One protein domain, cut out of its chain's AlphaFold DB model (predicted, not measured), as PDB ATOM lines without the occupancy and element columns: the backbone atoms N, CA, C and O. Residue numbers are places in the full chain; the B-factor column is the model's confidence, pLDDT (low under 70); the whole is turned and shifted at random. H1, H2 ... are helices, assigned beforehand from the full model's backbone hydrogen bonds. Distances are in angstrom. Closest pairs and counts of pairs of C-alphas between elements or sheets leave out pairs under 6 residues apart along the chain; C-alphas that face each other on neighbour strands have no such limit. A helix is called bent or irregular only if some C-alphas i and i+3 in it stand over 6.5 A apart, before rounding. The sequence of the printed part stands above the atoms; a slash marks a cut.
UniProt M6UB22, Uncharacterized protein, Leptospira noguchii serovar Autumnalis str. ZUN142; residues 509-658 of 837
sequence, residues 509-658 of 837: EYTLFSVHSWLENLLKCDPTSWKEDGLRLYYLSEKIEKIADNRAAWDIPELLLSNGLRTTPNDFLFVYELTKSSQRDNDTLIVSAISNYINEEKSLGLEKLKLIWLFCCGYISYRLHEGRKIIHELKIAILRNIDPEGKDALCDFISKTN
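What this domain is: This is residues 509 to 658 of the 837 residues of an uncharacterized protein of Leptospira noguchii serovar Autumnalis str. ZUN142 (UniProt M6UB22). Two up-and-down bundles of three helices, each helix running against the one before it, make the two ends: H1, H3 and H4 at one, H7, H8 and H9 at the other. H6, near the middle, joins them by packing on H4 and H8, while H5 packs on H4 and short H2 sits at the turn from H1 to H3. The printed part has 150 residues with nine named helices, H1 to H9 in order, and no named strand; the class is all helix. It is compact, with a radius of gyration of the C-alphas of 16.1 A and spans of 50 by 36 by 25 A.

How they stand to each other: H1, residues 512 to 525, touches H3, residues 533 to 545, at a shallow tilt of 19 degrees, opposite ways; Leu 519 and Gly 534 have the closest C-alphas, 6.9 A. H2, residues 527 to 531, and H4, residues 555 to 564, only just touch, with 3 pairs of C-alphas within 8 A, closest at Pro 527 and Asn 563, 6.4 A. H3 and H4 form a helical hairpin, as do H4 and H5, residues 569 to 580. H4 touches H6, residues 586 to 600, at a steep tilt of 65 degrees; the closest C-alphas, of Ser 562 and Ala 593, are 4.6 A apart. H6 touches H8, residues 625 to 641, at 17 degrees, a shallow tilt, closest at the C-alphas of Ile 598 and Asn 641, 6.8 A. H7, residues 606 to 619, touches H9, residues 644 to 657, with the C-alphas of Leu 606 and Gly 646 closest at 6.2 A. H1 and H9 are apart. Every O i to N i+4 pair is within hydrogen-bond range in H3 to H8; the counts are 9 of 10 in H1, 8 of 10 in H9 and 0 of 1 in H2, where 2 of 2 O i to N i+3 pairs are.

Where its parts are: H1 begins at C-alpha 512 (16.837, -1.383, -42.641) and is 20.6 A long. H6 is 21.1 A, H7 20.1 A and H8 25.0 A. H9, 20.5 A, is irregular, C-alphas 645 and 648 being 7.4 A apart, and ends at C-alpha 657 (51.833, 17.667, -49.411).

The domain as a whole: The farthest C-alphas, of Ile 547 and Glu 645, are 51.9 A apart. The printed part has no cut and no long link. Residues 581 to 584, 622 to 623 and 626 have pLDDT under 70.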
ATOM      1  N   GLU A 509      12.659   3.788 -36.798       87.50
ATOM      2  CA  GLU A 509      12.635   2.584 -37.618       87.50
ATOM      3  C   GLU A 509      14.044   1.992 -37.764       87.50
ATOM      4  O   GLU A 509      14.969   2.666 -38.213       87.50
ATOM      5  N   TYR A 510      14.211   0.728 -37.367       88.44
ATOM      6  CA  TYR A 510      15.508   0.032 -37.299       88.44
ATOM      7  C   TYR A 510      15.620  -1.126 -38.304       88.44
ATOM      8  O   TYR A 510      16.677  -1.749 -38.424       88.44
ATOM      9  N   THR A 511      14.549  -1.453 -39.026       88.50
ATOM     10  CA  THR A 511      14.473  -2.657 -39.872       88.50
ATOM     11  C   THR A 511      15.489  -2.670 -41.019       88.50
ATOM     12  O   THR A 511      16.044  -3.731 -41.335       88.50
ATOM     13  N   LEU A 512      15.850  -1.499 -41.561       93.38
ATOM     14  CA  LEU A 512      16.837  -1.383 -42.641       93.38
ATOM     15  C   LEU A 512      18.278  -1.742 -42.250       93.38
ATOM     16  O   LEU A 512      19.060  -2.053 -43.147       93.38
ATOM     17  N   PHE A 513      18.633  -1.792 -40.960       91.88
ATOM     18  CA  PHE A 513      19.971  -2.240 -40.545       91.88
ATOM     19  C   PHE A 513      20.276  -3.664 -41.013       91.88
ATOM     20  O   PHE A 513      21.395  -3.958 -41.420       91.88
ATOM     21  N   SER A 514      19.267  -4.539 -41.023       89.88
ATOM     22  CA  SER A 514      19.437  -5.894 -41.553       89.88
ATOM     23  C   SER A 514      19.775  -5.889 -43.047       89.88
ATOM     24  O   SER A 514      20.713  -6.558 -43.476       89.88
ATOM     25  N   VAL A 515      19.074  -5.074 -43.842       95.12
ATOM     26  CA  VAL A 515      19.311  -4.953 -45.291       95.12
ATOM     27  C   VAL A 515      20.681  -4.341 -45.574       95.12
ATOM     28  O   VAL A 515      21.388  -4.800 -46.470       95.12
ATOM     29  N   HIS A 516      21.072  -3.348 -44.771       96.12
ATOM     30  CA  HIS A 516      22.406  -2.761 -44.789       96.12
ATOM     31  C   HIS A 516      23.487  -3.832 -44.583       96.12
ATOM     32  O   HIS A 516      24.388  -3.935 -45.409       96.12
ATOM     33  N   SER A 517      23.378  -4.683 -43.555       93.75
ATOM     34  CA  SER A 517      24.366  -5.742 -43.289       93.75
ATOM     35  C   SER A 517      24.461  -6.781 -44.414       93.75
ATOM     36  O   SER A 517      25.563  -7.226 -44.746       93.75
ATOM     37  N   TRP A 518      23.340  -7.151 -45.047       96.06
ATOM     38  CA  TRP A 518      23.358  -8.013 -46.237       96.06
ATOM     39  C   TRP A 518      24.101  -7.363 -47.409       96.06
ATOM     40  O   TRP A 518      24.940  -8.010 -48.039       96.06
ATOM     41  N   LEU A 519      23.832  -6.082 -47.685       96.88
ATOM     42  CA  LEU A 519      24.523  -5.342 -48.738       96.88
ATOM     43  C   LEU A 519      26.017  -5.200 -48.428       96.88
ATOM     44  O   LEU A 519      26.837  -5.456 -49.301       96.88
ATOM     45  N   GLU A 520      26.380  -4.845 -47.198       95.31
ATOM     46  CA  GLU A 520      27.771  -4.683 -46.768       95.31
ATOM     47  C   GLU A 520      28.601  -5.945 -47.046       95.31
ATOM     48  O   GLU A 520      29.684  -5.869 -47.630       95.31
ATOM     49  N   ASN A 521      28.076  -7.123 -46.695       93.31
ATOM     50  CA  ASN A 521      28.758  -8.392 -46.954       93.31
ATOM     51  C   ASN A 521      28.801  -8.734 -48.450       93.31
ATOM     52  O   ASN A 521      29.828  -9.215 -48.929       93.31
ATOM     53  N   LEU A 522      27.745  -8.434 -49.215       95.38
ATOM     54  CA  LEU A 522      27.767  -8.603 -50.672       95.38
ATOM     55  C   LEU A 522      28.838  -7.720 -51.329       95.38
ATOM     56  O   LEU A 522      29.573  -8.200 -52.189       95.38
ATOM     57  N   LEU A 523      28.963  -6.459 -50.908       94.19
ATOM     58  CA  LEU A 523      29.913  -5.495 -51.471       94.19
ATOM     59  C   LEU A 523      31.378  -5.868 -51.204       94.19
ATOM     60  O   LEU A 523      32.238  -5.548 -52.024       94.19
ATOM     61  N   LYS A 524      31.667  -6.603 -50.123       90.38
ATOM     62  CA  LYS A 524      33.007  -7.165 -49.869       90.38
ATOM     63  C   LYS A 524      33.421  -8.187 -50.936       90.38
ATOM     64  O   LYS A 524      34.605  -8.291 -51.249       90.38
ATOM     65  N   CYS A 525      32.471  -8.927 -51.514       90.38
ATOM     66  CA  CYS A 525      32.740  -9.940 -52.542       90.38
ATOM     67  C   CYS A 525      32.494  -9.442 -53.975       90.38
ATOM     68  O   CYS A 525      33.185  -9.857 -54.904       90.38
ATOM     69  N   ASP A 526      31.502  -8.577 -54.168       93.50
ATOM     70  CA  ASP A 526      31.171  -7.949 -55.442       93.50
ATOM     71  C   ASP A 526      30.859  -6.463 -55.239       93.50
ATOM     72  O   ASP A 526      29.683  -6.080 -55.137       93.50
ATOM     73  N   PRO A 527      31.904  -5.615 -55.249       93.44
ATOM     74  CA  PRO A 527      31.744  -4.181 -55.104       93.44
ATOM     75  C   PRO A 527      30.783  -3.590 -56.133       93.44
ATOM     76  O   PRO A 527      30.114  -2.617 -55.821       93.44
ATOM     77  N   THR A 528      30.659  -4.160 -57.340       94.81
ATOM     78  CA  THR A 528      29.835  -3.584 -58.419       94.81
ATOM     79  C   THR A 528      28.330  -3.704 -58.184       94.81
ATOM     80  O   THR A 528      27.566  -2.947 -58.789       94.81
ATOM     81  N   SER A 529      27.903  -4.562 -57.249       94.38
ATOM     82  CA  SER A 529      26.493  -4.734 -56.857       94.38
ATOM     83  C   SER A 529      25.849  -3.445 -56.335       94.38
ATOM     84  O   SER A 529      24.626  -3.312 -56.353       94.38
ATOM     85  N   TRP A 530      26.655  -2.454 -55.927       94.06
ATOM     86  CA  TRP A 530      26.162  -1.147 -55.488       94.06
ATOM     87  C   TRP A 530      25.293  -0.456 -56.553       94.06
ATOM     88  O   TRP A 530      24.342   0.239 -56.206       94.06
ATOM     89  N   LYS A 531      25.583  -0.683 -57.844       93.81
ATOM     90  CA  LYS A 531      24.905  -0.031 -58.979       93.81
ATOM     91  C   LYS A 531      23.445  -0.442 -59.135       93.81
ATOM     92  O   LYS A 531      22.671   0.301 -59.725       93.81
ATOM     93  N   GLU A 532      23.075  -1.618 -58.639       93.12
ATOM     94  CA  GLU A 532      21.710  -2.136 -58.719       93.12
ATOM     95  C   GLU A 532      21.101  -2.237 -57.319       93.12
ATOM     96  O   GLU A 532      20.223  -1.449 -56.962       93.12
ATOM     97  N   ASP A 533      21.605  -3.162 -56.501       93.44
ATOM     98  CA  ASP A 533      21.046  -3.451 -55.181       93.44
ATOM     99  C   ASP A 533      21.341  -2.322 -54.176       93.44
ATOM    100  O   ASP A 533      20.485  -1.976 -53.360       93.44
ATOM    101  N   GLY A 534      22.513  -1.681 -54.281       94.81
ATOM    102  CA  GLY A 534      22.877  -0.530 -53.445       94.81
ATOM    103  C   GLY A 534      22.009   0.701 -53.706       94.81
ATOM    104  O   GLY A 534      21.465   1.284 -52.768       94.81
ATOM    105  N   LEU A 535      21.798   1.057 -54.977       94.19
ATOM    106  CA  LEU A 535      20.868   2.129 -55.350       94.19
ATOM    107  C   LEU A 535      19.435   1.807 -54.933       94.19
ATOM    108  O   LEU A 535      18.731   2.682 -54.426       94.19
ATOM    109  N   ARG A 536      19.001   0.552 -55.084       94.62
ATOM    110  CA  ARG A 536      17.673   0.123 -54.636       94.62
ATOM    111  C   ARG A 536      17.493   0.318 -53.129       94.62
ATOM    112  O   ARG A 536      16.449   0.832 -52.726       94.62
ATOM    113  N   LEU A 537      18.493  -0.032 -52.314       95.69
ATOM    114  CA  LEU A 537      18.471   0.216 -50.869       95.69
ATOM    115  C   LEU A 537      18.473   1.718 -50.543       95.69
ATOM    116  O   LEU A 537      17.685   2.155 -49.708       95.69
ATOM    117  N   TYR A 538      19.295   2.520 -51.223       94.12
ATOM    118  CA  TYR A 538      19.340   3.971 -51.015       94.12
ATOM    119  C   TYR A 538      17.987   4.642 -51.294       94.12
ATOM    120  O   TYR A 538      17.468   5.369 -50.450       94.12
ATOM    121  N   TYR A 539      17.356   4.354 -52.437       92.12
ATOM    122  CA  TYR A 539      16.049   4.937 -52.752       92.12
ATOM    123  C   TYR A 539      14.942   4.457 -51.813       92.12
ATOM    124  O   TYR A 539      14.020   5.219 -51.517       92.12
ATOM    125  N   LEU A 540      15.016   3.210 -51.344       92.38
ATOM    126  CA  LEU A 540      14.114   2.696 -50.318       92.38
ATOM    127  C   LEU A 540      14.287   3.478 -49.003       92.38
ATOM    128  O   LEU A 540      13.301   3.959 -48.453       92.38
ATOM    129  N   SER A 541      15.533   3.676 -48.563       93.06
ATOM    130  CA  SER A 541      15.897   4.470 -47.383       93.06
ATOM    131  C   SER A 541      15.355   5.902 -47.452       93.06
ATOM    132  O   SER A 541      14.692   6.353 -46.521       93.06
ATOM    133  N   GLU A 542      15.544   6.589 -48.583       90.44
ATOM    134  CA  GLU A 542      15.039   7.952 -48.824       90.44
ATOM    135  C   GLU A 542      13.506   8.040 -48.846       90.44
ATOM    136  O   GLU A 542      12.922   9.075 -48.515       90.44
ATOM    137  N   LYS A 543      12.818   6.980 -49.288       89.75
ATOM    138  CA  LYS A 543      11.350   6.928 -49.250       89.75
ATOM    139  C   LYS A 543      10.841   6.725 -47.825       89.75
ATOM    140  O   LYS A 543       9.850   7.355 -47.470       89.75
ATOM    141  N   ILE A 544      11.514   5.894 -47.030       90.44
ATOM    142  CA  ILE A 544      11.140   5.626 -45.637       90.44
ATOM    143  C   ILE A 544      11.403   6.853 -44.760       90.44
ATOM    144  O   ILE A 544      10.514   7.232 -44.011       90.44
ATOM    145  N   GLU A 545      12.532   7.548 -44.930       89.75
ATOM    146  CA  GLU A 545      12.871   8.768 -44.169       89.75
ATOM    147  C   GLU A 545      11.830   9.897 -44.328       89.75
ATOM    148  O   GLU A 545      11.671  10.761 -43.472       89.75
ATOM    149  N   LYS A 546      11.063   9.896 -45.426       86.81
ATOM    150  CA  LYS A 546       9.976  10.869 -45.642       86.81
ATOM    151  C   LYS A 546       8.719  10.583 -44.827       86.81
ATOM    152  O   LYS A 546       7.879  11.473 -44.720       86.81
ATOM    153  N   ILE A 547       8.554   9.358 -44.334       85.62
ATOM    154  CA  ILE A 547       7.332   8.891 -43.662       85.62
ATOM    155  C   ILE A 547       7.591   8.315 -42.261       85.62
ATOM    156  O   ILE A 547       6.633   8.073 -41.533       85.62
ATOM    157  N   ALA A 548       8.852   8.092 -41.891       87.19
ATOM    158  CA  ALA A 548       9.306   7.544 -40.617       87.19
ATOM    159  C   ALA A 548      10.734   8.034 -40.301       87.19
ATOM    160  O   ALA A 548      11.425   8.531 -41.184       87.19
ATOM    161  N   ASP A 549      11.183   7.879 -39.053       88.75
ATOM    162  CA  ASP A 549      12.543   8.227 -38.607       88.75
ATOM    163  C   ASP A 549      13.472   7.030 -38.860       88.75
ATOM    164  O   ASP A 549      13.608   6.136 -38.014       88.75
ATOM    165  N   ASN A 550      14.048   6.969 -40.063       91.62
ATOM    166  CA  ASN A 550      14.860   5.845 -40.511       91.62
ATOM    167  C   ASN A 550      16.253   5.904 -39.883       91.62
ATOM    168  O   ASN A 550      17.124   6.688 -40.262       91.62
ATOM    169  N   ARG A 551      16.513   4.982 -38.957       92.00
ATOM    170  CA  ARG A 551      17.764   4.955 -38.201       92.00
ATOM    171  C   ARG A 551      18.980   4.540 -39.015       92.00
ATOM    172  O   ARG A 551      20.078   4.860 -38.583       92.00
ATOM    173  N   ALA A 552      18.789   3.918 -40.177       92.31
ATOM    174  CA  ALA A 552      19.864   3.554 -41.101       92.31
ATOM    175  C   ALA A 552      20.114   4.618 -42.194       92.31
ATOM    176  O   ALA A 552      20.895   4.382 -43.118       92.31
ATOM    177  N   ALA A 553      19.443   5.781 -42.135       91.06
ATOM    178  CA  ALA A 553      19.540   6.819 -43.166       91.06
ATOM    179  C   ALA A 553      20.949   7.425 -43.304       91.06
ATOM    180  O   ALA A 553      21.273   7.959 -44.363       91.06
ATOM    181  N   TRP A 554      21.778   7.337 -42.258       90.50
ATOM    182  CA  TRP A 554      23.185   7.742 -42.296       90.50
ATOM    183  C   TRP A 554      24.095   6.618 -42.810       90.50
ATOM    184  O   TRP A 554      24.895   6.839 -43.720       90.50
ATOM    185  N   ASP A 555      23.927   5.405 -42.277       92.88
ATOM    186  CA  ASP A 555      24.814   4.266 -42.544       92.88
ATOM    187  C   ASP A 555      24.745   3.799 -44.008       92.88
ATOM    188  O   ASP A 555      25.750   3.413 -44.597       92.88
ATOM    189  N   ILE A 556      23.570   3.875 -44.646       94.81
ATOM    190  CA  ILE A 556      23.395   3.440 -46.042       94.81
ATOM    191  C   ILE A 556      24.207   4.314 -47.022       94.81
ATOM    192  O   ILE A 556      24.995   3.756 -47.793       94.81
ATOM    193  N   PRO A 557      24.073   5.656 -47.030       92.94
ATOM    194  CA  PRO A 557      24.967   6.539 -47.780       92.94
ATOM    195  C   PRO A 557      26.453   6.319 -47.479       92.94
ATOM    196  O   PRO A 557      27.264   6.278 -48.406       92.94
ATOM    197  N   GLU A 558      26.807   6.155 -46.203       93.38
ATOM    198  CA  GLU A 558      28.187   5.939 -45.766       93.38
ATOM    199  C   GLU A 558      28.781   4.656 -46.363       93.38
ATOM    200  O   GLU A 558      29.887   4.675 -46.912       93.38
ATOM    201  N   LEU A 559      28.016   3.561 -46.338       95.00
ATOM    202  CA  LEU A 559      28.392   2.281 -46.930       95.00
ATOM    203  C   LEU A 559      28.628   2.399 -48.440       95.00
ATOM    204  O   LEU A 559      29.620   1.877 -48.957       95.00
ATOM    205  N   LEU A 560      27.742   3.094 -49.160       94.69
ATOM    206  CA  LEU A 560      27.881   3.277 -50.608       94.69
ATOM    207  C   LEU A 560      29.105   4.133 -50.959       94.69
ATOM    208  O   LEU A 560      29.826   3.793 -51.899       94.69
ATOM    209  N   LEU A 561      29.371   5.200 -50.199       92.44
ATOM    210  CA  LEU A 561      30.563   6.038 -50.373       92.44
ATOM    211  C   LEU A 561      31.844   5.250 -50.094       92.44
ATOM    212  O   LEU A 561      32.771   5.276 -50.905       92.44
ATOM    213  N   SER A 562      31.873   4.495 -48.992       92.81
ATOM    214  CA  SER A 562      32.990   3.614 -48.633       92.81
ATOM    215  C   SER A 562      33.259   2.596 -49.750       92.81
ATOM    216  O   SER A 562      34.390   2.439 -50.215       92.81
ATOM    217  N   ASN A 563      32.210   1.975 -50.296       93.81
ATOM    218  CA  ASN A 563      32.339   1.047 -51.417       93.81
ATOM    219  C   ASN A 563      32.738   1.718 -52.746       93.81
ATOM    220  O   ASN A 563      33.411   1.099 -53.573       93.81
ATOM    221  N   GLY A 564      32.397   2.992 -52.961       90.69
ATOM    222  CA  GLY A 564      32.885   3.774 -54.102       90.69
ATOM    223  C   GLY A 564      34.416   3.760 -54.204       90.69
ATOM    224  O   GLY A 564      34.968   3.664 -55.300       90.69
ATOM    225  N   LEU A 565      35.115   3.715 -53.064       88.62
ATOM    226  CA  LEU A 565      36.577   3.613 -53.004       88.62
ATOM    227  C   LEU A 565      37.108   2.233 -53.433       88.62
ATOM    228  O   LEU A 565      38.272   2.131 -53.824       88.62
ATOM    229  N   ARG A 566      36.288   1.173 -53.412       88.62
ATOM    230  CA  ARG A 566      36.629  -0.180 -53.910       88.62
ATOM    231  C   ARG A 566      36.489  -0.322 -55.423       88.62
ATOM    232  O   ARG A 566      37.024  -1.269 -55.991       88.62
ATOM    233  N   THR A 567      35.779   0.601 -56.067       89.50
ATOM    234  CA  THR A 567      35.434   0.523 -57.489       89.50
ATOM    235  C   THR A 567      36.224   1.544 -58.304       89.50
ATOM    236  O   THR A 567      37.414   1.341 -58.550       89.50
ATOM    237  N   THR A 568      35.594   2.635 -58.740       85.94
ATOM    238  CA  THR A 568      36.219   3.658 -59.583       85.94
ATOM    239  C   THR A 568      35.972   5.066 -59.035       85.94
ATOM    240  O   THR A 568      34.955   5.300 -58.383       85.94
ATOM    241  N   PRO A 569      36.840   6.051 -59.338       84.06
ATOM    242  CA  PRO A 569      36.609   7.439 -58.930       84.06
ATOM    243  C   PRO A 569      35.273   8.018 -59.422       84.06
ATOM    244  O   PRO A 569      34.657   8.812 -58.718       84.06
ATOM    245  N   ASN A 570      34.802   7.598 -60.603       88.50
ATOM    246  CA  ASN A 570      33.503   8.019 -61.136       88.50
ATOM    247  C   ASN A 570      32.338   7.446 -60.324       88.50
ATOM    248  O   ASN A 570      31.350   8.140 -60.113       88.50
ATOM    249  N   ASP A 571      32.459   6.200 -59.865       90.69
ATOM    250  CA  ASP A 571      31.457   5.567 -59.009       90.69
ATOM    251  C   ASP A 571      31.380   6.290 -57.649       90.69
ATOM    252  O   ASP A 571      30.289   6.629 -57.196       90.69
ATOM    253  N   PHE A 572      32.527   6.624 -57.044       88.69
ATOM    254  CA  PHE A 572      32.576   7.442 -55.824       88.69
ATOM    255  C   PHE A 572      31.944   8.826 -56.028       88.69
ATOM    256  O   PHE A 572      31.117   9.252 -55.224       88.69
ATOM    257  N   LEU A 573      32.294   9.516 -57.120       87.56
ATOM    258  CA  LEU A 573      31.743  10.833 -57.442       87.56
ATOM    259  C   LEU A 573      30.226  10.780 -57.666       87.56
ATOM    260  O   LEU A 573      29.514  11.676 -57.220       87.56
ATOM    261  N   PHE A 574      29.730   9.729 -58.322       90.69
ATOM    262  CA  PHE A 574      28.298   9.526 -58.525       90.69
ATOM    263  C   PHE A 574      27.559   9.411 -57.191       90.69
ATOM    264  O   PHE A 574      26.574  10.116 -56.976       90.69
ATOM    265  N   VAL A 575      28.042   8.556 -56.282       89.94
ATOM    266  CA  VAL A 575      27.427   8.399 -54.957       89.94
ATOM    267  C   VAL A 575      27.530   9.700 -54.158       89.94
ATOM    268  O   VAL A 575      26.557  10.099 -53.531       89.94
ATOM    269  N   TYR A 576      28.658  10.407 -54.231       86.81
ATOM    270  CA  TYR A 576      28.820  11.710 -53.583       86.81
ATOM    271  C   TYR A 576      27.789  12.740 -54.056       86.81
ATOM    272  O   TYR A 576      27.142  13.380 -53.229       86.81
ATOM    273  N   GLU A 577      27.599  12.906 -55.367       87.62
ATOM    274  CA  GLU A 577      26.605  13.855 -55.880       87.62
ATOM    275  C   GLU A 577      25.172  13.417 -55.538       87.62
ATOM    276  O   GLU A 577      24.317  14.263 -55.261       87.62
ATOM    277  N   LEU A 578      24.921  12.104 -55.466       86.50
ATOM    278  CA  LEU A 578      23.647  11.553 -55.008       86.50
ATOM    279  C   LEU A 578      23.348  11.963 -53.550       86.50
ATOM    280  O   LEU A 578      22.267  12.490 -53.277       86.50
ATOM    281  N   THR A 579      24.304  11.801 -52.628       83.50
ATOM    282  CA  THR A 579      24.110  12.046 -51.181       83.50
ATOM    283  C   THR A 579      24.193  13.518 -50.784       83.50
ATOM    284  O   THR A 579      23.551  13.946 -49.824       83.50
ATOM    285  N   LYS A 580      24.939  14.327 -51.542       79.56
ATOM    286  CA  LYS A 580      25.140  15.763 -51.289       79.56
ATOM    287  C   LYS A 580      23.845  16.564 -51.241       79.56
ATOM    288  O   LYS A 580      23.763  17.560 -50.529       79.56
ATOM    289  N   SER A 581      22.844  16.153 -52.014       65.50
ATOM    290  CA  SER A 581      21.554  16.843 -52.062       65.50
ATOM    291  C   SER A 581      20.634  16.522 -50.878       65.50
ATOM    292  O   SER A 581      19.725  17.309 -50.606       65.50
ATOM    293  N   SER A 582      20.857  15.401 -50.178       62.28
ATOM    294  CA  SER A 582      19.947  14.902 -49.141       62.28
ATOM    295  C   SER A 582      20.451  15.095 -47.704       62.28
ATOM    296  O   SER A 582      19.631  15.152 -46.790       62.28
ATOM    297  N   GLN A 583      21.757  15.283 -47.483       64.12
ATOM    298  CA  GLN A 583      22.363  15.343 -46.143       64.12
ATOM    299  C   GLN A 583      22.871  16.747 -45.769       64.12
ATOM    300  O   GLN A 583      23.575  17.392 -46.546       64.12
ATOM    301  N   ARG A 584      22.555  17.218 -44.549       58.59
ATOM    302  CA  ARG A 584      23.032  18.523 -44.033       58.59
ATOM    303  C   ARG A 584      24.536  18.540 -43.722       58.59
ATOM    304  O   ARG A 584      25.150  19.583 -43.913       58.59
ATOM    305  N   ASP A 585      25.114  17.397 -43.340       71.00
ATOM    306  CA  ASP A 585      26.509  17.260 -42.876       71.00
ATOM    307  C   ASP A 585      27.340  16.326 -43.780       71.00
ATOM    308  O   ASP A 585      28.000  15.389 -43.326       71.00
ATOM    309  N   ASN A 586      27.299  16.568 -45.095       73.62
ATOM    310  CA  ASN A 586      27.951  15.714 -46.097       73.62
ATOM    311  C   ASN A 586      29.481  15.592 -45.903       73.62
ATOM    312  O   ASN A 586      30.076  14.582 -46.272       73.62
ATOM    313  N   ASP A 587      30.122  16.592 -45.287       73.81
ATOM    314  CA  ASP A 587      31.565  16.571 -45.032       73.81
ATOM    315  C   ASP A 587      31.957  15.498 -44.009       73.81
ATOM    316  O   ASP A 587      32.914  14.750 -44.221       73.81
ATOM    317  N   THR A 588      31.181  15.374 -42.931       78.81
ATOM    318  CA  THR A 588      31.378  14.349 -41.897       78.81
ATOM    319  C   THR A 588      31.124  12.953 -42.460       78.81
ATOM    320  O   THR A 588      31.878  12.026 -42.169       78.81
ATOM    321  N   LEU A 589      30.109  12.810 -43.319       84.12
ATOM    322  CA  LEU A 589      29.755  11.541 -43.957       84.12
ATOM    323  C   LEU A 589      30.909  10.973 -44.796       84.12
ATOM    324  O   LEU A 589      31.244   9.798 -44.679       84.12
ATOM    325  N   ILE A 590      31.554  11.808 -45.613       85.00
ATOM    326  CA  ILE A 590      32.666  11.388 -46.482       85.00
ATOM    327  C   ILE A 590      33.884  10.977 -45.670       85.00
ATOM    328  O   ILE A 590      34.517   9.964 -45.963       85.00
ATOM    329  N   VAL A 591      34.215  11.761 -44.647       80.25
ATOM    330  CA  VAL A 591      35.327  11.465 -43.740       80.25
ATOM    331  C   VAL A 591      35.105  10.126 -43.048       80.25
ATOM    332  O   VAL A 591      36.026   9.308 -42.981       80.25
ATOM    333  N   SER A 592      33.887   9.898 -42.564       85.25
ATOM    334  CA  SER A 592      33.499   8.658 -41.904       85.25
ATOM    335  C   SER A 592      33.576   7.470 -42.875       85.25
ATOM    336  O   SER A 592      34.262   6.489 -42.591       85.25
ATOM    337  N   ALA A 593      33.056   7.619 -44.098       89.69
ATOM    338  CA  ALA A 593      33.142   6.607 -45.154       89.69
ATOM    339  C   ALA A 593      34.589   6.245 -45.544       89.69
ATOM    340  O   ALA A 593      34.918   5.065 -45.685       89.69
ATOM    341  N   ILE A 594      35.474   7.239 -45.692       88.44
ATOM    342  CA  ILE A 594      36.904   7.022 -45.972       88.44
ATOM    343  C   ILE A 594      37.578   6.315 -44.795       88.44
ATOM    344  O   ILE A 594      38.371   5.396 -44.998       88.44
ATOM    345  N   SER A 595      37.260   6.724 -43.567       84.06
ATOM    346  CA  SER A 595      37.814   6.117 -42.356       84.06
ATOM    347  C   SER A 595      37.399   4.650 -42.231       84.06
ATOM    348  O   SER A 595      38.256   3.798 -42.001       84.06
ATOM    349  N   ASN A 596      36.122   4.335 -42.462       86.69
ATOM    350  CA  ASN A 596      35.620   2.959 -42.478       86.69
ATOM    351  C   ASN A 596      36.309   2.131 -43.564       86.69
ATOM    352  O   ASN A 596      36.813   1.049 -43.273       86.69
ATOM    353  N   TYR A 597      36.437   2.672 -44.780       90.06
ATOM    354  CA  TYR A 597      37.162   2.013 -45.865       90.06
ATOM    355  C   TYR A 597      38.610   1.658 -45.481       90.06
ATOM    356  O   TYR A 597      39.041   0.520 -45.664       90.06
ATOM    357  N   ILE A 598      39.359   2.608 -44.908       87.69
ATOM    358  CA  ILE A 598      40.752   2.389 -44.478       87.69
ATOM    359  C   ILE A 598      40.832   1.375 -43.328       87.69
ATOM    360  O   ILE A 598      41.783   0.604 -43.262       87.69
ATOM    361  N   ASN A 599      39.869   1.368 -42.410       81.94
ATOM    362  CA  ASN A 599      39.879   0.444 -41.276       81.94
ATOM    363  C   ASN A 599      39.506  -0.994 -41.676       81.94
ATOM    364  O   ASN A 599      39.983  -1.943 -41.053       81.94
ATOM    365  N   GLU A 600      38.662  -1.164 -42.695       81.88
ATOM    366  CA  GLU A 600      38.212  -2.475 -43.176       81.88
ATOM    367  C   GLU A 600      39.224  -3.167 -44.097       81.88
ATOM    368  O   GLU A 600      39.378  -4.390 -44.046       81.88
ATOM    369  N   GLU A 601      39.908  -2.408 -44.956       82.94
ATOM    370  CA  GLU A 601      40.863  -2.959 -45.918       82.94
ATOM    371  C   GLU A 601      42.215  -3.265 -45.271       82.94
ATOM    372  O   GLU A 601      42.808  -2.429 -44.590       82.94
ATOM    373  N   LYS A 602      42.764  -4.454 -45.533       72.12
ATOM    374  CA  LYS A 602      44.105  -4.825 -45.062       72.12
ATOM    375  C   LYS A 602      45.152  -4.446 -46.107       72.12
ATOM    376  O   LYS A 602      45.132  -5.002 -47.197       72.12
ATOM    377  N   SER A 603      46.083  -3.572 -45.731       76.62
ATOM    378  CA  SER A 603      47.205  -3.109 -46.558       76.62
ATOM    379  C   SER A 603      46.811  -2.549 -47.929       76.62
ATOM    380  O   SER A 603      46.860  -3.211 -48.968       76.62
ATOM    381  N   LEU A 604      46.429  -1.274 -47.945       84.69
ATOM    382  CA  LEU A 604      46.193  -0.536 -49.177       84.69
ATOM    383  C   LEU A 604      47.515  -0.162 -49.857       84.69
ATOM    384  O   LEU A 604      48.468   0.300 -49.232       84.69
ATOM    385  N   GLY A 605      47.540  -0.287 -51.185       85.12
ATOM    386  CA  GLY A 605      48.697   0.101 -51.988       85.12
ATOM    387  C   GLY A 605      49.055   1.586 -51.844       85.12
ATOM    388  O   GLY A 605      48.180   2.455 -51.793       85.12
ATOM    389  N   LEU A 606      50.361   1.878 -51.860       88.19
ATOM    390  CA  LEU A 606      50.940   3.210 -51.650       88.19
ATOM    391  C   LEU A 606      50.256   4.323 -52.466       88.19
ATOM    392  O   LEU A 606      49.901   5.363 -51.916       88.19
ATOM    393  N   GLU A 607      50.043   4.113 -53.767       89.00
ATOM    394  CA  GLU A 607      49.446   5.131 -54.644       89.00
ATOM    395  C   GLU A 607      47.987   5.443 -54.288       89.00
ATOM    396  O   GLU A 607      47.558   6.594 -54.363       89.00
ATOM    397  N   LYS A 608      47.227   4.448 -53.818       87.62
ATOM    398  CA  LYS A 608      45.841   4.653 -53.391       87.62
ATOM    399  C   LYS A 608      45.772   5.492 -52.117       87.62
ATOM    400  O   LYS A 608      44.974   6.422 -52.046       87.62
ATOM    401  N   LEU A 609      46.653   5.221 -51.152       89.44
ATOM    402  CA  LEU A 609      46.758   6.012 -49.922       89.44
ATOM    403  C   LEU A 609      47.188   7.460 -50.198       89.44
ATOM    404  O   LEU A 609      46.639   8.379 -49.592       89.44
ATOM    405  N   LYS A 610      48.101   7.689 -51.154       89.88
ATOM    406  CA  LYS A 610      48.460   9.048 -51.602       89.88
ATOM    407  C   LYS A 610      47.266   9.793 -52.204       89.88
ATOM    408  O   LYS A 610      47.078  10.968 -51.903       89.88
ATOM    409  N   LEU A 611      46.462   9.129 -53.039       87.94
ATOM    410  CA  LEU A 611      45.267   9.732 -53.639       87.94
ATOM    411  C   LEU A 611      44.212  10.085 -52.588       87.94
ATOM    412  O   LEU A 611      43.680  11.192 -52.621       87.94
ATOM    413  N   ILE A 612      43.955   9.181 -51.637       87.62
ATOM    414  CA  ILE A 612      43.045   9.439 -50.512       87.62
ATOM    415  C   ILE A 612      43.542  10.638 -49.697       87.62
ATOM    416  O   ILE A 612      42.767  11.546 -49.416       87.62
ATOM    417  N   TRP A 613      44.840  10.685 -49.379       88.06
ATOM    418  CA  TRP A 613      45.446  11.811 -48.666       88.06
ATOM    419  C   TRP A 613      45.221  13.146 -49.388       88.06
ATOM    420  O   TRP A 613      44.695  14.089 -48.796       88.06
ATOM    421  N   LEU A 614      45.562  13.218 -50.680       87.69
ATOM    422  CA  LEU A 614      45.382  14.434 -51.478       87.69
ATOM    423  C   LEU A 614      43.915  14.869 -51.551       87.69
ATOM    424  O   LEU A 614      43.627  16.058 -51.419       87.69
ATOM    425  N   PHE A 615      42.998  13.915 -51.745       85.06
ATOM    426  CA  PHE A 615      41.564  14.186 -51.754       85.06
ATOM    427  C   PHE A 615      41.116  14.808 -50.427       85.06
ATOM    428  O   PHE A 615      40.520  15.884 -50.431       85.06
ATOM    429  N   CYS A 616      41.471  14.198 -49.294       81.56
ATOM    430  CA  CYS A 616      41.088  14.686 -47.969       81.56
ATOM    431  C   CYS A 616      41.653  16.081 -47.669       81.56
ATOM    432  O   CYS A 616      40.926  16.934 -47.163       81.56
ATOM    433  N   CYS A 617      42.917  16.350 -48.018       80.56
ATOM    434  CA  CYS A 617      43.522  17.673 -47.836       80.56
ATOM    435  C   CYS A 617      42.853  18.765 -48.682       80.56
ATOM    436  O   CYS A 617      42.808  19.917 -48.254       80.56
ATOM    437  N   GLY A 618      42.368  18.420 -49.879       79.94
ATOM    438  CA  GLY A 618      41.651  19.350 -50.752       79.94
ATOM    439  C   GLY A 618      40.185  19.548 -50.366       79.94
ATOM    440  O   GLY A 618      39.650  20.638 -50.558       79.94
ATOM    441  N   TYR A 619      39.543  18.508 -49.830       78.81
ATOM    442  CA  TYR A 619      38.121  18.503 -49.493       78.81
ATOM    443  C   TYR A 619      37.836  19.145 -48.129       78.81
ATOM    444  O   TYR A 619      36.918  19.952 -47.991       78.81
ATOM    445  N   ILE A 620      38.631  18.815 -47.108       76.81
ATOM    446  CA  ILE A 620      38.394  19.272 -45.738       76.81
ATOM    447  C   ILE A 620      38.886  20.712 -45.578       76.81
ATOM    448  O   ILE A 620      40.039  21.037 -45.873       76.81
ATOM    449  N   SER A 621      38.033  21.578 -45.025       74.38
ATOM    450  CA  SER A 621      38.403  22.958 -44.701       74.38
ATOM    451  C   SER A 621      39.387  23.007 -43.526       74.38
ATOM    452  O   SER A 621      39.023  23.229 -42.370       74.38
ATOM    453  N   TYR A 622      40.676  22.851 -43.826       69.31
ATOM    454  CA  TYR A 622      41.783  22.923 -42.863       69.31
ATOM    455  C   TYR A 622      41.906  24.290 -42.156       69.31
ATOM    456  O   TYR A 622      42.612  24.431 -41.154       69.31
ATOM    457  N   ARG A 623      41.196  25.318 -42.642       67.81
ATOM    458  CA  ARG A 623      41.102  26.632 -41.985       67.81
ATOM    459  C   ARG A 623      40.327  26.565 -40.666       67.81
ATOM    460  O   ARG A 623      40.588  27.361 -39.763       67.81
ATOM    461  N   LEU A 624      39.419  25.600 -40.521       71.12
ATOM    462  CA  LEU A 624      38.631  25.379 -39.309       71.12
ATOM    463  C   LEU A 624      39.336  24.393 -38.369       71.12
ATOM    464  O   LEU A 624      39.974  23.446 -38.821       71.12
ATOM    465  N   HIS A 625      39.217  24.598 -37.054       70.25
ATOM    466  CA  HIS A 625      39.836  23.713 -36.055       70.25
ATOM    467  C   HIS A 625      39.337  22.263 -36.169       70.25
ATOM    468  O   HIS A 625      40.146  21.338 -36.146       70.25
ATOM    469  N   GLU A 626      38.034  22.076 -36.378       69.06
ATOM    470  CA  GLU A 626      37.415  20.759 -36.578       69.06
ATOM    471  C   GLU A 626      37.985  20.042 -37.809       69.06
ATOM    472  O   GLU A 626      38.383  18.883 -37.720       69.06
ATOM    473  N   GLY A 627      38.153  20.756 -38.929       72.75
ATOM    474  CA  GLY A 627      38.783  20.208 -40.132       72.75
ATOM    475  C   GLY A 627      40.237  19.779 -39.905       72.75
ATOM    476  O   GLY A 627      40.678  18.764 -40.443       72.75
ATOM    477  N   ARG A 628      40.987  20.498 -39.058       73.94
ATOM    478  CA  ARG A 628      42.368  20.119 -38.712       73.94
ATOM    479  C   ARG A 628      42.443  18.839 -37.889       73.94
ATOM    480  O   ARG A 628      43.317  18.014 -38.150       73.94
ATOM    481  N   LYS A 629      41.523  18.664 -36.937       74.06
ATOM    482  CA  LYS A 629      41.410  17.435 -36.142       74.06
ATOM    483  C   LYS A 629      41.159  16.222 -37.042       74.06
ATOM    484  O   LYS A 629      41.866  15.227 -36.929       74.06
ATOM    485  N   ILE A 630      40.237  16.352 -37.994       74.12
ATOM    486  CA  ILE A 630      39.905  15.281 -38.938       74.12
ATOM    487  C   ILE A 630      41.109  14.895 -39.816       74.12
ATOM    488  O   ILE A 630      41.403  13.713 -39.980       74.12
ATOM    489  N   ILE A 631      41.834  15.876 -40.372       77.69
ATOM    490  CA  ILE A 631      43.027  15.609 -41.200       77.69
ATOM    491  C   ILE A 631      44.091  14.834 -40.406       77.69
ATOM    492  O   ILE A 631      44.740  13.939 -40.950       77.69
ATOM    493  N   HIS A 632      44.260  15.151 -39.119       76.88
ATOM    494  CA  HIS A 632      45.190  14.443 -38.236       76.88
ATOM    495  C   HIS A 632      44.758  12.995 -37.968       76.88
ATOM    496  O   HIS A 632      45.564  12.078 -38.124       76.88
ATOM    497  N   GLU A 633      43.483  12.764 -37.646       76.00
ATOM    498  CA  GLU A 633      42.935  11.413 -37.441       76.00
ATOM    499  C   GLU A 633      43.074  10.543 -38.704       76.00
ATOM    500  O   GLU A 633      43.540   9.401 -38.634       76.00
ATOM    501  N   LEU A 634      42.786  11.109 -39.882       78.56
ATOM    502  CA  LEU A 634      42.976  10.440 -41.173       78.56
ATOM    503  C   LEU A 634      44.447  10.128 -41.461       78.56
ATOM    504  O   LEU A 634      44.756   9.036 -41.939       78.56
ATOM    505  N   LYS A 635      45.374  11.044 -41.145       82.00
ATOM    506  CA  LYS A 635      46.819  10.796 -41.275       82.00
ATOM    507  C   LYS A 635      47.235   9.571 -40.462       82.00
ATOM    508  O   LYS A 635      47.971   8.725 -40.972       82.00
ATOM    509  N   ILE A 636      46.763   9.459 -39.219       80.62
ATOM    510  CA  ILE A 636      47.049   8.306 -38.357       80.62
ATOM    511  C   ILE A 636      46.488   7.021 -38.977       80.62
ATOM    512  O   ILE A 636      47.215   6.029 -39.058       80.62
ATOM    513  N   ALA A 637      45.237   7.031 -39.443       81.12
ATOM    514  CA  ALA A 637      44.608   5.866 -40.067       81.12
ATOM    515  C   ALA A 637      45.365   5.404 -41.328       81.12
ATOM    516  O   ALA A 637      45.707   4.228 -41.450       81.12
ATOM    517  N   ILE A 638      45.722   6.336 -42.216       85.50
ATOM    518  CA  ILE A 638      46.493   6.073 -43.442       85.50
ATOM    519  C   ILE A 638      47.859   5.450 -43.119       85.50
ATOM    520  O   ILE A 638      48.248   4.449 -43.721       85.50
ATOM    521  N   LEU A 639      48.586   6.008 -42.145       84.12
ATOM    522  CA  LEU A 639      49.911   5.513 -41.752       84.12
ATOM    523  C   LEU A 639      49.872   4.161 -41.030       84.12
ATOM    524  O   LEU A 639      50.884   3.458 -41.015       84.12
ATOM    525  N   ARG A 640      48.743   3.804 -40.408       83.88
ATOM    526  CA  ARG A 640      48.523   2.476 -39.816       83.88
ATOM    527  C   ARG A 640      48.197   1.417 -40.866       83.88
ATOM    528  O   ARG A 640      48.432   0.244 -40.601       83.88
ATOM    529  N   ASN A 641      47.654   1.820 -42.013       86.69
ATOM    530  CA  ASN A 641      47.189   0.899 -43.042       86.69
ATOM    531  C   ASN A 641      48.292   0.459 -44.021       86.69
ATOM    532  O   ASN A 641      48.216  -0.644 -44.542       86.69
ATOM    533  N   ILE A 642      49.317   1.284 -44.264       86.62
ATOM    534  CA  ILE A 642      50.405   0.955 -45.201       86.62
ATOM    535  C   ILE A 642      51.315  -0.175 -44.686       86.62
ATOM    536  O   ILE A 642      51.665  -0.219 -43.503       86.62
ATOM    537  N   ASP A 643      51.784  -1.031 -45.597       81.94
ATOM    538  CA  ASP A 643      52.840  -2.002 -45.300       81.94
ATOM    539  C   ASP A 643      54.152  -1.328 -44.850       81.94
ATOM    540  O   ASP A 643      54.486  -0.229 -45.316       81.94
ATOM    541  N   PRO A 644      54.966  -1.995 -44.005       81.44
ATOM    542  CA  PRO A 644      56.228  -1.443 -43.509       81.44
ATOM    543  C   PRO A 644      57.167  -0.938 -44.613       81.44
ATOM    544  O   PRO A 644      57.807   0.095 -44.441       81.44
ATOM    545  N   GLU A 645      57.209  -1.622 -45.761       81.56
ATOM    546  CA  GLU A 645      58.078  -1.279 -46.896       81.56
ATOM    547  C   GLU A 645      57.699   0.050 -47.573       81.56
ATOM    548  O   GLU A 645      58.565   0.757 -48.088       81.56
ATOM    549  N   GLY A 646      56.413   0.423 -47.565       82.62
ATOM    550  CA  GLY A 646      55.907   1.650 -48.195       82.62
ATOM    551  C   GLY A 646      55.838   2.859 -47.257       82.62
ATOM    552  O   GLY A 646      55.572   3.978 -47.708       82.62
ATOM    553  N   LYS A 647      56.061   2.650 -45.956       85.81
ATOM    554  CA  LYS A 647      55.784   3.638 -44.910       85.81
ATOM    555  C   LYS A 647      56.643   4.896 -45.024       85.81
ATOM    556  O   LYS A 647      56.103   5.996 -44.949       85.81
ATOM    557  N   ASP A 648      57.944   4.754 -45.265       85.00
ATOM    558  CA  ASP A 648      58.863   5.898 -45.350       85.00
ATOM    559  C   ASP A 648      58.547   6.799 -46.552       85.00
ATOM    560  O   ASP A 648      58.500   8.024 -46.426       85.00
ATOM    561  N   ALA A 649      58.237   6.195 -47.703       88.88
ATOM    562  CA  ALA A 649      57.840   6.923 -48.904       88.88
ATOM    563  C   ALA A 649      56.499   7.656 -48.723       88.88
ATOM    564  O   ALA A 649      56.330   8.775 -49.215       88.88
ATOM    565  N   LEU A 650      55.544   7.048 -48.010       88.12
ATOM    566  CA  LEU A 650      54.264   7.678 -47.689       88.12
ATOM    567  C   LEU A 650      54.434   8.832 -46.693       88.12
ATOM    568  O   LEU A 650      53.863   9.899 -46.902       88.12
ATOM    569  N   CYS A 651      55.251   8.650 -45.651       86.38
ATOM    570  CA  CYS A 651      55.591   9.695 -44.686       86.38
ATOM    571  C   CYS A 651      56.237  10.910 -45.365       86.38
ATOM    572  O   CYS A 651      55.810  12.041 -45.122       86.38
ATOM    573  N   ASP A 652      57.224  10.689 -46.242       86.31
ATOM    574  CA  ASP A 652      57.875  11.760 -47.005       86.31
ATOM    575  C   ASP A 652      56.862  12.494 -47.900       86.31
ATOM    576  O   ASP A 652      56.787  13.726 -47.881       86.31
ATOM    577  N   PHE A 653      55.999  11.757 -48.605       90.19
ATOM    578  CA  PHE A 653      54.950  12.344 -49.440       90.19
ATOM    579  C   PHE A 653      53.949  13.184 -48.639       90.19
ATOM    580  O   PHE A 653      53.678  14.332 -49.004       90.19
ATOM    581  N   ILE A 654      53.425  12.642 -47.535       87.75
ATOM    582  CA  ILE A 654      52.513  13.348 -46.629       87.75
ATOM    583  C   ILE A 654      53.190  14.618 -46.118       87.75
ATOM    584  O   ILE A 654      52.588  15.682 -46.178       87.75
ATOM    585  N   SER A 655      54.456  14.550 -45.697       81.62
ATOM    586  CA  SER A 655      55.181  15.717 -45.178       81.62
ATOM    587  C   SER A 655      55.305  16.858 -46.198       81.62
ATOM    588  O   SER A 655      55.202  18.025 -45.825       81.62
ATOM    589  N   LYS A 656      55.462  16.526 -47.487       84.38
ATOM    590  CA  LYS A 656      55.591  17.487 -48.595       84.38
ATOM    591  C   LYS A 656      54.260  18.053 -49.083       84.38
ATOM    592  O   LYS A 656      54.248  19.123 -49.684       84.38
ATOM    593  N   THR A 657      53.165  17.325 -48.880       83.50
ATOM    594  CA  THR A 657      51.833  17.667 -49.411       83.50
ATOM    595  C   THR A 657      50.849  18.117 -48.335       83.50
ATOM    596  O   THR A 657      49.758  18.575 -48.662       83.50
ATOM    597  N   ASN A 658      51.231  18.021 -47.062       75.81
ATOM    598  CA  ASN A 658      50.461  18.545 -45.945       75.81
ATOM    599  C   ASN A 658      50.246  20.062 -46.125       75.81
ATOM    600  O   ASN A 658      51.223  20.768 -46.403       75.81
TER     601      ASN A 658